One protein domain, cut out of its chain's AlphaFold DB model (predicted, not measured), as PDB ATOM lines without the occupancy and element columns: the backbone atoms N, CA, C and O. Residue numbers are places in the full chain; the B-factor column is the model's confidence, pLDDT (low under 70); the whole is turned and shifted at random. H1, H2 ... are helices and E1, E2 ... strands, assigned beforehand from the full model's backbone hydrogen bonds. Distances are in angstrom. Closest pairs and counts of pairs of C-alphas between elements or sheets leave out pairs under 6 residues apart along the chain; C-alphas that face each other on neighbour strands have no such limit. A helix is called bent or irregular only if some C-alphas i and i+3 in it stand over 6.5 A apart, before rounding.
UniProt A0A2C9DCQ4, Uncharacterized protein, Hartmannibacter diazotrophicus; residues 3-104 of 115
ATOM      1  N   TYR A   3      20.074  54.213  14.908       96.38
ATOM      2  CA  TYR A   3      18.630  54.288  14.728       96.38
ATOM      3  C   TYR A   3      18.317  55.076  13.459       96.38
ATOM      4  O   TYR A   3      19.028  56.033  13.156       96.38
ATOM      5  N   TYR A   4      17.263  54.697  12.745       97.06
ATOM      6  CA  TYR A   4      16.589  55.576  11.796       97.06
ATOM      7  C   TYR A   4      15.784  56.629  12.558       97.06
ATOM      8  O   TYR A   4      15.254  56.324  13.628       97.06
ATOM      9  N   VAL A   5      15.704  57.842  12.014       97.56
ATOM     10  CA  VAL A   5      15.032  58.984  12.648       97.56
ATOM     11  C   VAL A   5      13.970  59.553  11.717       97.56
ATOM     12  O   VAL A   5      14.227  59.769  10.532       97.56
ATOM     13  N   PHE A   6      12.790  59.813  12.269       98.00
ATOM     14  CA  PHE A   6      11.593  60.240  11.554       98.00
ATOM     15  C   PHE A   6      10.917  61.404  12.272       98.00
ATOM     16  O   PHE A   6      11.034  61.561  13.490       98.00
ATOM     17  N   ASN A   7      10.172  62.215  11.523       97.81
ATOM     18  CA  ASN A   7       9.428  63.334  12.100       97.81
ATOM     19  C   ASN A   7       8.053  62.896  12.604       97.81
ATOM     20  O   ASN A   7       7.480  63.540  13.481       97.81
ATOM     21  N   THR A   8       7.522  61.802  12.061       97.94
ATOM     22  CA  THR A   8       6.186  61.310  12.384       97.94
ATOM     23  C   THR A   8       6.195  59.836  12.768       97.94
ATOM     24  O   THR A   8       7.063  59.066  12.357       97.94
ATOM     25  N   HIS A   9       5.182  59.439  13.542       97.62
ATOM     26  CA  HIS A   9       4.944  58.035  13.863       97.62
ATOM     27  C   HIS A   9       4.681  57.212  12.599       97.62
ATOM     28  O   HIS A   9       5.245  56.138  12.441       97.62
ATOM     29  N   THR A  10       3.879  57.753  11.677       98.12
ATOM     30  CA  THR A  10       3.487  57.081  10.434       98.12
ATOM     31  C   THR A  10       4.690  56.724   9.567       98.12
ATOM     32  O   THR A  10       4.800  55.581   9.143       98.12
ATOM     33  N   GLU A  11       5.638  57.646   9.367       97.44
ATOM     34  CA  GLU A  11       6.878  57.345   8.629       97.44
ATOM     35  C   GLU A  11       7.673  56.216   9.302       97.44
ATOM     36  O   GLU A  11       8.195  55.325   8.631       97.44
ATOM     37  N   ALA A  12       7.752  56.225  10.636       97.44
ATOM     38  CA  ALA A  12       8.464  55.195  11.381       97.44
ATOM     39  C   ALA A  12       7.779  53.820  11.274       97.44
ATOM     40  O   ALA A  12       8.465  52.812  11.090       97.44
ATOM     41  N   GLU A  13       6.444  53.769  11.346       97.44
ATOM     42  CA  GLU A  13       5.652  52.546  11.152       97.44
ATOM     43  C   GLU A  13       5.780  51.999   9.726       97.44
ATOM     44  O   GLU A  13       5.947  50.792   9.541       97.44
ATOM     45  N   GLU A  14       5.767  52.867   8.713       96.88
ATOM     46  CA  GLU A  14       5.965  52.469   7.317       96.88
ATOM     47  C   GLU A  14       7.331  51.806   7.110       96.88
ATOM     48  O   GLU A  14       7.426  50.752   6.473       96.88
ATOM     49  N   ILE A  15       8.402  52.379   7.674       97.38
ATOM     50  CA  ILE A  15       9.736  51.777   7.571       97.38
ATOM     51  C   ILE A  15       9.838  50.478   8.377       97.38
ATOM     52  O   ILE A  15      10.412  49.513   7.867       97.38
ATOM     53  N   ALA A  16       9.247  50.402   9.572       96.25
ATOM     54  CA  ALA A  16       9.190  49.155  10.339       96.25
ATOM     55  C   ALA A  16       8.497  48.038   9.538       96.25
ATOM     56  O   ALA A  16       9.056  46.953   9.366       96.25
ATOM     57  N   GLY A  17       7.345  48.338   8.930       95.25
ATOM     58  CA  GLY A  17       6.616  47.395   8.084       95.25
ATOM     59  C   GLY A  17       7.406  46.941   6.851       95.25
ATOM     60  O   GLY A  17       7.329  45.770   6.463       95.25
ATOM     61  N   ARG A  18       8.212  47.829   6.251       96.12
ATOM     62  CA  ARG A  18       9.113  47.477   5.137       96.12
ATOM     63  C   ARG A  18      10.236  46.541   5.578       96.12
ATOM     64  O   ARG A  18      10.501  45.572   4.870       96.12
ATOM     65  N   ILE A  19      10.850  46.773   6.738       95.44
ATOM     66  CA  ILE A  19      11.870  45.869   7.298       95.44
ATOM     67  C   ILE A  19      11.261  44.489   7.563       95.44
ATOM     68  O   ILE A  19      11.837  43.479   7.157       95.44
ATOM     69  N   ASP A  20      10.069  44.434   8.160       94.06
ATOM     70  CA  ASP A  20       9.371  43.172   8.407       94.06
ATOM     71  C   ASP A  20       9.036  42.437   7.096       94.06
ATOM     72  O   ASP A  20       9.187  41.218   6.997       94.06
ATOM     73  N   ALA A  21       8.602  43.161   6.058       93.94
ATOM     74  CA  ALA A  21       8.330  42.587   4.739       93.94
ATOM     75  C   ALA A  21       9.603  42.038   4.073       93.94
ATOM     76  O   ALA A  21       9.597  40.907   3.575       93.94
ATOM     77  N   ASN A  22      10.698  42.798   4.125       94.00
ATOM     78  CA  ASN A  22      12.007  42.375   3.636       94.00
ATOM     79  C   ASN A  22      12.484  41.109   4.357       94.00
ATOM     80  O   ASN A  22      12.932  40.157   3.716       94.00
ATOM     81  N   ALA A  23      12.324  41.057   5.679       91.56
ATOM     82  CA  ALA A  23      12.691  39.903   6.481       91.56
ATOM     83  C   ALA A  23      11.889  38.652   6.128       91.56
ATOM     84  O   ALA A  23      12.473  37.583   5.957       91.56
ATOM     85  N   ARG A  24      10.562  38.781   5.997       92.38
ATOM     86  CA  ARG A  24       9.685  37.676   5.586       92.38
ATOM     87  C   ARG A  24      10.126  37.108   4.243       92.38
ATOM     88  O   ARG A  24      10.279  35.897   4.121       92.38
ATOM     89  N   SER A  25      10.390  37.979   3.270       92.06
ATOM     90  CA  SER A  25      10.872  37.577   1.946       92.06
ATOM     91  C   SER A  25      12.226  36.860   2.022       92.06
ATOM     92  O   SER A  25      12.376  35.745   1.516       92.06
ATOM     93  N   ALA A  26      13.200  37.449   2.723       90.62
ATOM     94  CA  ALA A  26      14.550  36.904   2.834       90.62
ATOM     95  C   ALA A  26      14.592  35.560   3.579       90.62
ATOM     96  O   ALA A  26      15.277  34.632   3.146       90.62
ATOM     97  N   LEU A  27      13.849  35.433   4.681       89.00
ATOM     98  CA  LEU A  27      13.828  34.221   5.498       89.00
ATOM     99  C   LEU A  27      13.007  33.103   4.847       89.00
ATOM    100  O   LEU A  27      13.443  31.952   4.888       89.00
ATOM    101  N   ALA A  28      11.903  33.422   4.162       90.75
ATOM    102  CA  ALA A  28      11.193  32.446   3.332       90.75
ATOM    103  C   ALA A  28      12.113  31.867   2.245       90.75
ATOM    104  O   ALA A  28      12.195  30.650   2.083       90.75
ATOM    105  N   ALA A  29      12.875  32.724   1.555       88.88
ATOM    106  CA  ALA A  29      13.848  32.288   0.554       88.88
ATOM    107  C   ALA A  29      15.000  31.457   1.152       88.88
ATOM    108  O   ALA A  29      15.584  30.633   0.453       88.88
ATOM    109  N   ALA A  30      15.307  31.636   2.440       85.81
ATOM    110  CA  ALA A  30      16.281  30.840   3.189       85.81
ATOM    111  C   ALA A  30      15.686  29.561   3.825       85.81
ATOM    112  O   ALA A  30      16.352  28.908   4.631       85.81
ATOM    113  N   GLY A  31      14.438  29.197   3.505       88.06
ATOM    114  CA  GLY A  31      13.794  27.964   3.977       88.06
ATOM    115  C   GLY A  31      13.199  28.038   5.390       88.06
ATOM    116  O   GLY A  31      12.952  27.001   6.018       88.06
ATOM    117  N   TYR A  32      12.984  29.241   5.922       89.44
ATOM    118  CA  TYR A  32      12.208  29.439   7.147       89.44
ATOM    119  C   TYR A  32      10.715  29.452   6.832       89.44
ATOM    120  O   TYR A  32      10.283  29.967   5.800       89.44
ATOM    121  N   THR A  33       9.917  28.929   7.755       93.81
ATOM    122  CA  THR A  33       8.462  28.993   7.642       93.81
ATOM    123  C   THR A  33       7.973  30.375   8.058       93.81
ATOM    124  O   THR A  33       8.199  30.818   9.187       93.81
ATOM    125  N   VAL A  34       7.264  31.037   7.144       93.25
ATOM    126  CA  VAL A  34       6.502  32.260   7.414       93.25
ATOM    127  C   VAL A  34       5.032  31.872   7.524       93.25
ATOM    128  O   VAL A  34       4.469  31.275   6.608       93.25
ATOM    129  N   ARG A  35       4.428  32.159   8.674       92.94
ATOM    130  CA  ARG A  35       3.015  31.898   8.966       92.94
ATOM    131  C   ARG A  35       2.111  32.862   8.192       92.94
ATOM    132  O   ARG A  35       2.550  33.918   7.743       92.94
ATOM    133  N   GLU A  36       0.828  32.519   8.089       89.25
ATOM    134  CA  GLU A  36      -0.192  33.358   7.440       89.25
ATOM    135  C   GLU A  36      -0.341  34.738   8.107       89.25
ATOM    136  O   GLU A  36      -0.559  35.735   7.427       89.25
ATOM    137  N   ASP A  37      -0.133  34.813   9.425       88.50
ATOM    138  CA  ASP A  37      -0.129  36.061  10.203       88.50
ATOM    139  C   ASP A  37       1.154  36.902  10.033       88.50
ATOM    140  O   ASP A  37       1.299  37.956  10.650       88.50
ATOM    141  N   GLY A  38       2.100  36.451   9.201       88.19
ATOM    142  CA  GLY A  38       3.377  37.116   8.957       88.19
ATOM    143  C   GLY A  38       4.463  36.826   9.996       88.19
ATOM    144  O   GLY A  38       5.567  37.361   9.861       88.19
ATOM    145  N   GLY A  39       4.193  35.985  11.000       92.00
ATOM    146  CA  GLY A  39       5.190  35.534  11.966       92.00
ATOM    147  C   GLY A  39       6.202  34.569  11.348       92.00
ATOM    148  O   GLY A  39       5.842  33.650  10.611       92.00
ATOM    149  N   ILE A  40       7.481  34.743  11.670       91.56
ATOM    150  CA  ILE A  40       8.574  33.903  11.167       91.56
ATOM    151  C   ILE A  40       8.975  32.903  12.248       91.56
ATOM    152  O   ILE A  40       9.312  33.301  13.365       91.56
ATOM    153  N   LEU A  41       8.937  31.610  11.924       92.25
ATOM    154  CA  LEU A  41       9.355  30.541  12.829       92.25
ATOM    155  C   LEU A  41      10.868  30.379  12.812       92.25
ATOM    156  O   LEU A  41      11.436  30.001  11.793       92.25
ATOM    157  N   GLY A  42      11.511  30.594  13.953       88.25
ATOM    158  CA  GLY A  42      12.891  30.194  14.176       88.25
ATOM    159  C   GLY A  42      13.064  28.676  14.098       88.25
ATOM    160  O   GLY A  42      12.099  27.910  14.118       88.25
ATOM    161  N   LYS A  43      14.320  28.230  14.030       87.06
ATOM    162  CA  LYS A  43      14.664  26.805  13.974       87.06
ATOM    163  C   LYS A  43      15.424  26.376  15.224       87.06
ATOM    164  O   LYS A  43      16.377  27.033  15.635       87.06
ATOM    165  N   ARG A  44      15.059  25.225  15.787       88.12
ATOM    166  CA  ARG A  44      15.792  24.522  16.846       88.12
ATOM    167  C   ARG A  44      16.244  23.173  16.299       88.12
ATOM    168  O   ARG A  44      15.426  22.361  15.885       88.12
ATOM    169  N   TYR A  45      17.558  22.952  16.247       88.38
ATOM    170  CA  TYR A  45      18.158  21.762  15.618       88.38
ATOM    171  C   TYR A  45      17.703  21.538  14.160       88.38
ATOM    172  O   TYR A  45      17.516  20.408  13.724       88.38
ATOM    173  N   GLY A  46      17.501  22.628  13.409       85.19
ATOM    174  CA  GLY A  46      17.067  22.588  12.006       85.19
ATOM    175  C   GLY A  46      15.563  22.387  11.791       85.19
ATOM    176  O   GLY A  46      15.111  22.433  10.651       85.19
ATOM    177  N   ILE A  47      14.785  22.217  12.862       90.88
ATOM    178  CA  ILE A  47      13.331  22.027  12.819       90.88
ATOM    179  C   ILE A  47      12.654  23.310  13.288       90.88
ATOM    180  O   ILE A  47      13.160  23.970  14.193       90.88
ATOM    181  N   ASP A  48      11.522  23.665  12.689       92.38
ATOM    182  CA  ASP A  48      10.755  24.833  13.112       92.38
ATOM    183  C   ASP A  48      10.348  24.726  14.589       92.38
ATOM    184  O   ASP A  48       9.795  23.718  15.035       92.38
ATOM    185  N   ASP A  49      10.634  25.780  15.349       90.62
ATOM    186  CA  ASP A  49      10.320  25.887  16.769       90.62
ATOM    187  C   ASP A  49       9.110  26.814  16.956       90.62
ATOM    188  O   ASP A  49       9.234  28.033  16.804       90.62
ATOM    189  N   PRO A  50       7.925  26.282  17.303       85.94
ATOM    190  CA  PRO A  50       6.718  27.090  17.443       85.94
ATOM    191  C   PRO A  50       6.792  28.106  18.590       85.94
ATOM    192  O   PRO A  50       5.984  29.036  18.600       85.94
ATOM    193  N   GLY A  51       7.732  27.948  19.532       87.94
ATOM    194  CA  GLY A  51       7.984  28.891  20.621       87.94
ATOM    195  C   GLY A  51       8.952  30.025  20.264       87.94
ATOM    196  O   GLY A  51       9.079  30.969  21.038       87.94
ATOM    197  N   ALA A  52       9.623  29.958  19.110       87.69
ATOM    198  CA  ALA A  52      10.554  30.977  18.637       87.69
ATOM    199  C   ALA A  52       9.948  31.715  17.437       87.69
ATOM    200  O   ALA A  52      10.253  31.401  16.291       87.69
ATOM    201  N   VAL A  53       9.058  32.675  17.696       91.31
ATOM    202  CA  VAL A  53       8.354  33.429  16.645       91.31
ATOM    203  C   VAL A  53       8.803  34.879  16.648       91.31
ATOM    204  O   VAL A  53       8.702  35.552  17.672       91.31
ATOM    205  N   THR A  54       9.228  35.376  15.490       88.56
ATOM    206  CA  THR A  54       9.470  36.807  15.275       88.56
ATOM    207  C   THR A  54       8.307  37.396  14.484       88.56
ATOM    208  O   THR A  54       8.066  36.985  13.351       88.56
ATOM    209  N   THR A  55       7.585  38.351  15.071       87.25
ATOM    210  CA  THR A  55       6.457  39.054  14.423       87.25
ATOM    211  C   THR A  55       6.787  40.487  14.018       87.25
ATOM    212  O   THR A  55       6.089  41.045  13.180       87.25
ATOM    213  N   ALA A  56       7.838  41.067  14.602       87.50
ATOM    214  CA  ALA A  56       8.348  42.400  14.296       87.50
ATOM    215  C   ALA A  56       9.857  42.456  14.579       87.50
ATOM    216  O   ALA A  56      10.341  41.765  15.482       87.50
ATOM    217  N   TRP A  57      10.588  43.275  13.824       87.75
ATOM    218  CA  TRP A  57      12.034  43.468  14.008       87.75
ATOM    219  C   TRP A  57      12.394  44.564  15.004       87.75
ATOM    220  O   TRP A  57      13.362  44.420  15.751       87.75
ATOM    221  N   ASP A  58      11.619  45.642  15.023       91.06
ATOM    222  CA  ASP A  58      11.641  46.656  16.072       91.06
ATOM    223  C   ASP A  58      10.287  47.374  16.104       91.06
ATOM    224  O   ASP A  58       9.483  47.258  15.177       91.06
ATOM    225  N   VAL A  59      10.039  48.120  17.177       92.69
ATOM    226  CA  VAL A  59       8.849  48.956  17.331       92.69
ATOM    227  C   VAL A  59       9.280  50.425  17.390       92.69
ATOM    228  O   VAL A  59      10.168  50.756  18.188       92.69
ATOM    229  N   PRO A  60       8.663  51.320  16.590       96.25
ATOM    230  CA  PRO A  60       8.910  52.752  16.675       96.25
ATOM    231  C   PRO A  60       8.757  53.296  18.096       96.25
ATOM    232  O   PRO A  60       7.817  52.964  18.819       96.25
ATOM    233  N   ARG A  61       9.678  54.169  18.498       95.75
ATOM    234  CA  ARG A  61       9.664  54.831  19.808       95.75
ATOM    235  C   ARG A  61       9.809  56.331  19.633       95.75
ATOM    236  O   ARG A  61      10.634  56.776  18.841       95.75
ATOM    237  N   GLN A  62       9.050  57.106  20.398       96.12
ATOM    238  CA  GLN A  62       9.186  58.559  20.406       96.12
ATOM    239  C   GLN A  62      10.270  58.993  21.399       96.12
ATOM    240  O   GLN A  62      10.294  58.531  22.540       96.12
ATOM    241  N   ARG A  63      11.162  59.880  20.960       95.25
ATOM    242  CA  ARG A  63      12.178  60.539  21.789       95.25
ATOM    243  C   ARG A  63      11.584  61.720  22.561       95.25
ATOM    244  O   ARG A  63      10.516  62.225  22.220       95.25
ATOM    245  N   LEU A  64      12.325  62.220  23.552       94.25
ATOM    246  CA  LEU A  64      11.947  63.419  24.319       94.25
ATOM    247  C   LEU A  64      11.793  64.693  23.468       94.25
ATOM    248  O   LEU A  64      11.035  65.582  23.843       94.25
ATOM    249  N   ASP A  65      12.478  64.781  22.327       94.19
ATOM    250  CA  ASP A  65      12.372  65.904  21.385       94.19
ATOM    251  C   ASP A  65      11.212  65.772  20.382       94.19
ATOM    252  O   ASP A  65      11.047  66.612  19.498       94.19
ATOM    253  N   GLY A  66      10.389  64.727  20.516       94.94
ATOM    254  CA  GLY A  66       9.217  64.481  19.683       94.94
ATOM    255  C   GLY A  66       9.496  63.718  18.387       94.94
ATOM    256  O   GLY A  66       8.530  63.260  17.770       94.94
ATOM    257  N   GLN A  67      10.762  63.523  17.997       97.19
ATOM    258  CA  GLN A  67      11.110  62.698  16.838       97.19
ATOM    259  C   GLN A  67      10.901  61.212  17.144       97.19
ATOM    260  O   GLN A  67      10.968  60.761  18.290       97.19
ATOM    261  N   TRP A  68      10.649  60.437  16.099       97.88
ATOM    262  CA  TRP A  68      10.437  58.998  16.182       97.88
ATOM    263  C   TRP A  68      11.679  58.257  15.728       97.88
ATOM    264  O   TRP A  68      12.341  58.663  14.776       97.88
ATOM    265  N   VAL A  69      11.999  57.159  16.405       97.12
ATOM    266  CA  VAL A  69      13.163  56.341  16.084       97.12
ATOM    267  C   VAL A  69      12.818  54.874  15.934       97.12
ATOM    268  O   VAL A  69      11.967  54.342  16.648       97.12
ATOM    269  N   LEU A  70      13.544  54.224  15.031       96.12
ATOM    270  CA  LEU A  70      13.520  52.784  14.807       96.12
ATOM    271  C   LEU A  70      14.955  52.264  14.838       96.12
ATOM    272  O   LEU A  70      15.836  52.808  14.175       96.12
ATOM    273  N   GLN A  71      15.221  51.238  15.627       95.06
ATOM    274  CA  GLN A  71      16.538  50.637  15.767       95.06
ATOM    275  C   GLN A  71      16.995  50.053  14.433       95.06
ATOM    276  O   GLN A  71      16.261  49.342  13.749       95.06
ATOM    277  N   HIS A  72      18.239  50.347  14.060       95.12
ATOM    278  CA  HIS A  72      18.803  49.813  12.832       95.12
ATOM    279  C   HIS A  72      18.954  48.278  12.946       95.12
ATOM    280  O   HIS A  72      19.494  47.798  13.959       95.12
ATOM    281  N   PRO A  73      18.566  47.498  11.913       93.44
ATOM    282  CA  PRO A  73      18.576  46.033  11.965       93.44
ATOM    283  C   PRO A  73      19.942  45.405  12.249       93.44
ATOM    284  O   PRO A  73      19.998  44.278  12.719       93.44
ATOM    285  N   GLU A  74      21.039  46.137  12.028       92.69
ATOM    286  CA  GLU A  74      22.431  45.692  12.269       92.69
ATOM    287  C   GLU A  74      22.683  45.103  13.663       92.69
ATOM    288  O   GLU A  74      23.631  44.350  13.860       92.69
ATOM    289  N   THR A  75      21.859  45.472  14.640       86.38
ATOM    290  CA  THR A  75      21.995  45.012  16.026       86.38
ATOM    291  C   THR A  75      21.223  43.734  16.329       86.38
ATOM    292  O   THR A  75      21.414  43.146  17.393       86.38
ATOM    293  N   HIS A  76      20.366  43.284  15.413       85.50
ATOM    294  CA  HIS A  76      19.651  42.030  15.560       85.50
ATOM    295  C   HIS A  76      20.610  40.847  15.320       85.50
ATOM    296  O   HIS A  76      21.375  40.881  14.354       85.50
ATOM    297  N   PRO A  77      20.560  39.761  16.117       82.12
ATOM    298  CA  PRO A  77      21.478  38.624  15.972       82.12
ATOM    299  C   PRO A  77      21.511  38.014  14.564       82.12
ATOM    300  O   PRO A  77      22.554  37.576  14.089       82.12
ATOM    301  N   ALA A  78      20.369  38.019  13.873       81.31
ATOM    302  CA  ALA A  78      20.261  37.499  12.512       81.31
ATOM    303  C   ALA A  78      20.902  38.396  11.435       81.31
ATOM    304  O   ALA A  78      21.098  37.928  10.321       81.31
ATOM    305  N   ALA A  79      21.255  39.653  11.728       87.25
ATOM    306  CA  ALA A  79      21.786  40.586  10.730       87.25
ATOM    307  C   ALA A  79      23.122  40.129  10.121       87.25
ATOM    308  O   ALA A  79      23.375  40.365   8.943       87.25
ATOM    309  N   GLY A  80      23.953  39.436  10.908       88.44
ATOM    310  CA  GLY A  80      25.233  38.878  10.460       88.44
ATOM    311  C   GLY A  80      25.125  37.554   9.696       88.44
ATOM    312  O   GLY A  80      26.144  37.021   9.262       88.44
ATOM    313  N   VAL A  81      23.923  36.987   9.552       86.50
ATOM    314  CA  VAL A  81      23.731  35.699   8.877       86.50
ATOM    315  C   VAL A  81      23.908  35.877   7.373       86.50
ATOM    316  O   VAL A  81      23.240  36.702   6.750       86.50
ATOM    317  N   VAL A  82      24.789  35.071   6.782       89.12
ATOM    318  CA  VAL A  82      24.926  34.954   5.328       89.12
ATOM    319  C   VAL A  82      24.004  33.837   4.852       89.12
ATOM    320  O   VAL A  82      24.099  32.703   5.314       89.12
ATOM    321  N   THR A  83      23.097  34.179   3.947       82.12
ATOM    322  CA  THR A  83      22.209  33.241   3.254       82.12
ATOM    323  C   THR A  83      22.729  32.993   1.839       82.12
ATOM    324  O   THR A  83      23.596  33.727   1.363       82.12
ATOM    325  N   ASP A  84      22.146  32.036   1.116       82.62
ATOM    326  CA  ASP A  84      22.436  31.832  -0.315       82.62
ATOM    327  C   ASP A  84      22.165  33.094  -1.156       82.62
ATOM    328  O   ASP A  84      22.746  33.293  -2.220       82.62
ATOM    329  N   ASN A  85      21.328  33.995  -0.634       78.50
ATOM    330  CA  ASN A  85      20.992  35.278  -1.231       78.50
ATOM    331  C   ASN A  85      21.814  36.444  -0.644       78.50
ATOM    332  O   ASN A  85      21.446  37.600  -0.834       78.50
ATOM    333  N   GLY A  86      22.920  36.195   0.056       87.75
ATOM    334  CA  GLY A  86      23.791  37.232   0.623       87.75
ATOM    335  C   GLY A  86      23.508  37.554   2.093       87.75
ATOM    336  O   GLY A  86      22.841  36.790   2.798       87.75
ATOM    337  N   LEU A  87      24.066  38.672   2.569       92.69
ATOM    338  CA  LEU A  87      23.990  39.086   3.969       92.69
ATOM    339  C   LEU A  87      22.557  39.491   4.342       92.69
ATOM    340  O   LEU A  87      21.928  40.294   3.655       92.69
ATOM    341  N   MET A  88      22.052  38.960   5.456       90.94
ATOM    342  CA  MET A  88      20.708  39.264   5.947       90.94
ATOM    343  C   MET A  88      20.515  40.763   6.175       90.94
ATOM    344  O   MET A  88      19.480  41.297   5.794       90.94
ATOM    345  N   LEU A  89      21.510  41.457   6.737       94.25
ATOM    346  CA  LEU A  89      21.448  42.907   6.924       94.25
ATOM    347  C   LEU A  89      21.119  43.648   5.623       94.25
ATOM    348  O   LEU A  89      20.190  44.451   5.616       94.25
ATOM    349  N   ASP A  90      21.810  43.325   4.527       94.75
ATOM    350  CA  ASP A  90      21.594  43.974   3.229       94.75
ATOM    351  C   ASP A  90      20.156  43.765   2.746       94.75
ATOM    352  O   ASP A  90      19.526  44.694   2.245       94.75
ATOM    353  N   ARG A  91      19.607  42.563   2.962       93.88
ATOM    354  CA  ARG A  91      18.218  42.233   2.616       93.88
ATOM    355  C   ARG A  91      17.214  42.987   3.476       93.88
ATOM    356  O   ARG A  91      16.252  43.519   2.938       93.88
ATOM    357  N   LEU A  92      17.442  43.071   4.785       93.19
ATOM    358  CA  LEU A  92      16.574  43.814   5.702       93.19
ATOM    359  C   LEU A  92      16.516  45.299   5.339       93.19
ATOM    360  O   LEU A  92      15.448  45.905   5.398       93.19
ATOM    361  N   THR A  93      17.647  45.871   4.921       94.88
ATOM    362  CA  THR A  93      17.765  47.298   4.596       94.88
ATOM    363  C   THR A  93      17.548  47.636   3.121       94.88
ATOM    364  O   THR A  93      17.753  48.786   2.725       94.88
ATOM    365  N   ASP A  94      17.131  46.671   2.300       94.81
ATOM    366  CA  ASP A  94      16.938  46.895   0.869       94.81
ATOM    367  C   ASP A  94      15.885  47.987   0.606       94.81
ATOM    368  O   ASP A  94      14.804  48.021   1.204       94.81
ATOM    369  N   GLY A  95      16.237  48.932  -0.267       93.56
ATOM    370  CA  GLY A  95      15.425  50.112  -0.570       93.56
ATOM    371  C   GLY A  95      15.289  51.138   0.567       93.56
ATOM    372  O   GLY A  95      14.496  52.071   0.427       93.56
ATOM    373  N   LEU A  96      16.023  51.002   1.679       95.06
ATOM    374  CA  LEU A  96      16.034  51.966   2.795       95.06
ATOM    375  C   LEU A  96      17.199  52.968   2.714       95.06
ATOM    376  O   LEU A  96      17.489  53.687   3.672       95.06
ATOM    377  N   GLY A  97      17.888  53.017   1.571       92.00
ATOM    378  CA  GLY A  97      18.956  53.979   1.320       92.00
ATOM    379  C   GLY A  97      18.456  55.424   1.404       92.00
ATOM    380  O   GLY A  97      17.375  55.746   0.919       92.00
ATOM    381  N   GLY A  98      19.261  56.298   2.012       91.44
ATOM    382  CA  GLY A  98      18.957  57.728   2.138       91.44
ATOM    383  C   GLY A  98      18.121  58.119   3.360       91.44
ATOM    384  O   GLY A  98      17.904  59.310   3.565       91.44
ATOM    385  N   LEU A  99      17.692  57.164   4.194       95.56
ATOM    386  CA  LEU A  99      17.082  57.481   5.486       95.56
ATOM    387  C   LEU A  99      18.108  58.108   6.439       95.56
ATOM    388  O   LEU A  99      19.254  57.659   6.523       95.56
ATOM    389  N   THR A 100      17.678  59.115   7.200       97.06
ATOM    390  CA  THR A 100      18.504  59.711   8.254       97.06
ATOM    391  C   THR A 100      18.751  58.687   9.349       97.06
ATOM    392  O   THR A 100      17.823  58.038   9.836       97.06
ATOM    393  N   THR A 101      20.010  58.573   9.766       96.19
ATOM    394  CA  THR A 101      20.400  57.720  10.883       96.19
ATOM    395  C   THR A 101      21.192  58.481  11.924       96.19
ATOM    396  O   THR A 101      22.101  59.233  11.579       96.19
ATOM    397  N   GLU A 102      20.933  58.192  13.194       96.44
ATOM    398  CA  GLU A 102      21.656  58.763  14.325       96.44
ATOM    399  C   GLU A 102      22.129  57.666  15.283       96.44
ATOM    400  O   GLU A 102      21.561  56.573  15.362       96.44
ATOM    401  N   THR A 103      23.201  57.944  16.023       95.31
ATOM    402  CA  THR A 103      23.631  57.074  17.122       95.31
ATOM    403  C   THR A 103      22.910  57.499  18.387       95.31
ATOM    404  O   THR A 103      22.922  58.679  18.713       95.31
ATOM    405  N   LYS A 104      22.327  56.538  19.116       91.25
ATOM    406  CA  LYS A 104      21.653  56.817  20.390       91.25
ATOM    407  C   LYS A 104      22.553  57.602  21.339       91.25
ATOM    408  O   LYS A 104      23.665  57.164  21.643       91.25
TER     409      LYS A 104
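AT A GLANCE: This is residues 3 to 104 of the 115 residues of an uncharacterized protein of Hartmannibacter diazotrophicus (UniProt A0A2C9DCQ4). One long helix, H1, runs along the length of the domain, its first part over a small sheet of three strands, E4, E1 and E5, and its last part near the bent hairpin E2 and E3. The short helix H3 packs on residues 19 to 26 of H1, and the short helix H2 packs on H3 while staying apart from H1. The printed part has 102 residues, with named elements in the order E1, H1, E2, E3, E4, H2, H3, E5; the class is mixed, helices and strands, and both sheets are antiparallel. The whole is compact, with a radius of gyration of the C-alphas of 14.3 A, yet elongated, spanning 45 by 25 by 21 A.

HOW THE PARTS SIT: Start at E1, residues 3 to 6, the inner strand between E4, residues 68 to 71, and E5, residues 101 to 103. To E4 it is antiparallel at 156 degrees, with N 4 and O 70 at 2.8 A, within hydrogen-bond range; to E5 it is antiparallel at 128 degrees, with N 3 and O 102 at 2.8 A. Next comes H1, residues 9 to 29, on one face of this sheet, two layers, one of helix and one of strands, at a height over the sheet of 12.2 A. It lies over E4, and only just over E1, where 3 of its C-alphas fall; on the local plane it runs along the strands, at 3 degrees to E4. Its closest C-alphas to E4 are those of His 9 and Trp 68, 6.0 A apart. Then look at E2, residues 40 to 44, and E3, residues 47 to 54, an antiparallel hairpin with N 42 and O 52 at 2.8 A; E3 bends by 88 degrees at residue 51. H2, residues 77 to 80, touches H3, residues 88 to 92, closest at the C-alphas of Ala 79 and Leu 89, 4.5 A. H3 touches H1 with residues 19 to 26 of H1 alone, closest at the C-alphas of Asn 22 and Leu 92, 5.2 A. E4, H2 H3 and E5 form a split strand-helix-strand unit, two strands of one sheet with helices between them along the chain and with E1 between them in the sheet; its crossover is right-handed. In H1 and H3 every O i to N i+4 pair is within hydrogen-bond range; H2 is too short for one, and 0 of its 1 O i to N i+3 pair is within range.

IN THESE COORDINATES: Find C-alpha 3 at (18.630, 54.288, 14.728), where E1 begins its 9.7 A. From C-alpha 9 at (4.944, 58.035, 13.863), H1 runs 30.3 A. E2 covers 13.1 A, E3 15.5 A and E4 10.4 A. H2 is only just irregular, its C-alphas 77 and 80 being 6.7 A apart; H3 covers 6.2 A. E5 covers 7.1 A and ends at C-alpha 103, (23.631, 57.074, 17.122).

THE WHOLE: The two C-alphas farthest apart are those of Tyr 45 and Asp 65, 44.9 A. The long link is E3 to E4, residues 55 to 67. The printed part has no cut, its mean pLDDT is 92.1, and no printed residue is under 70.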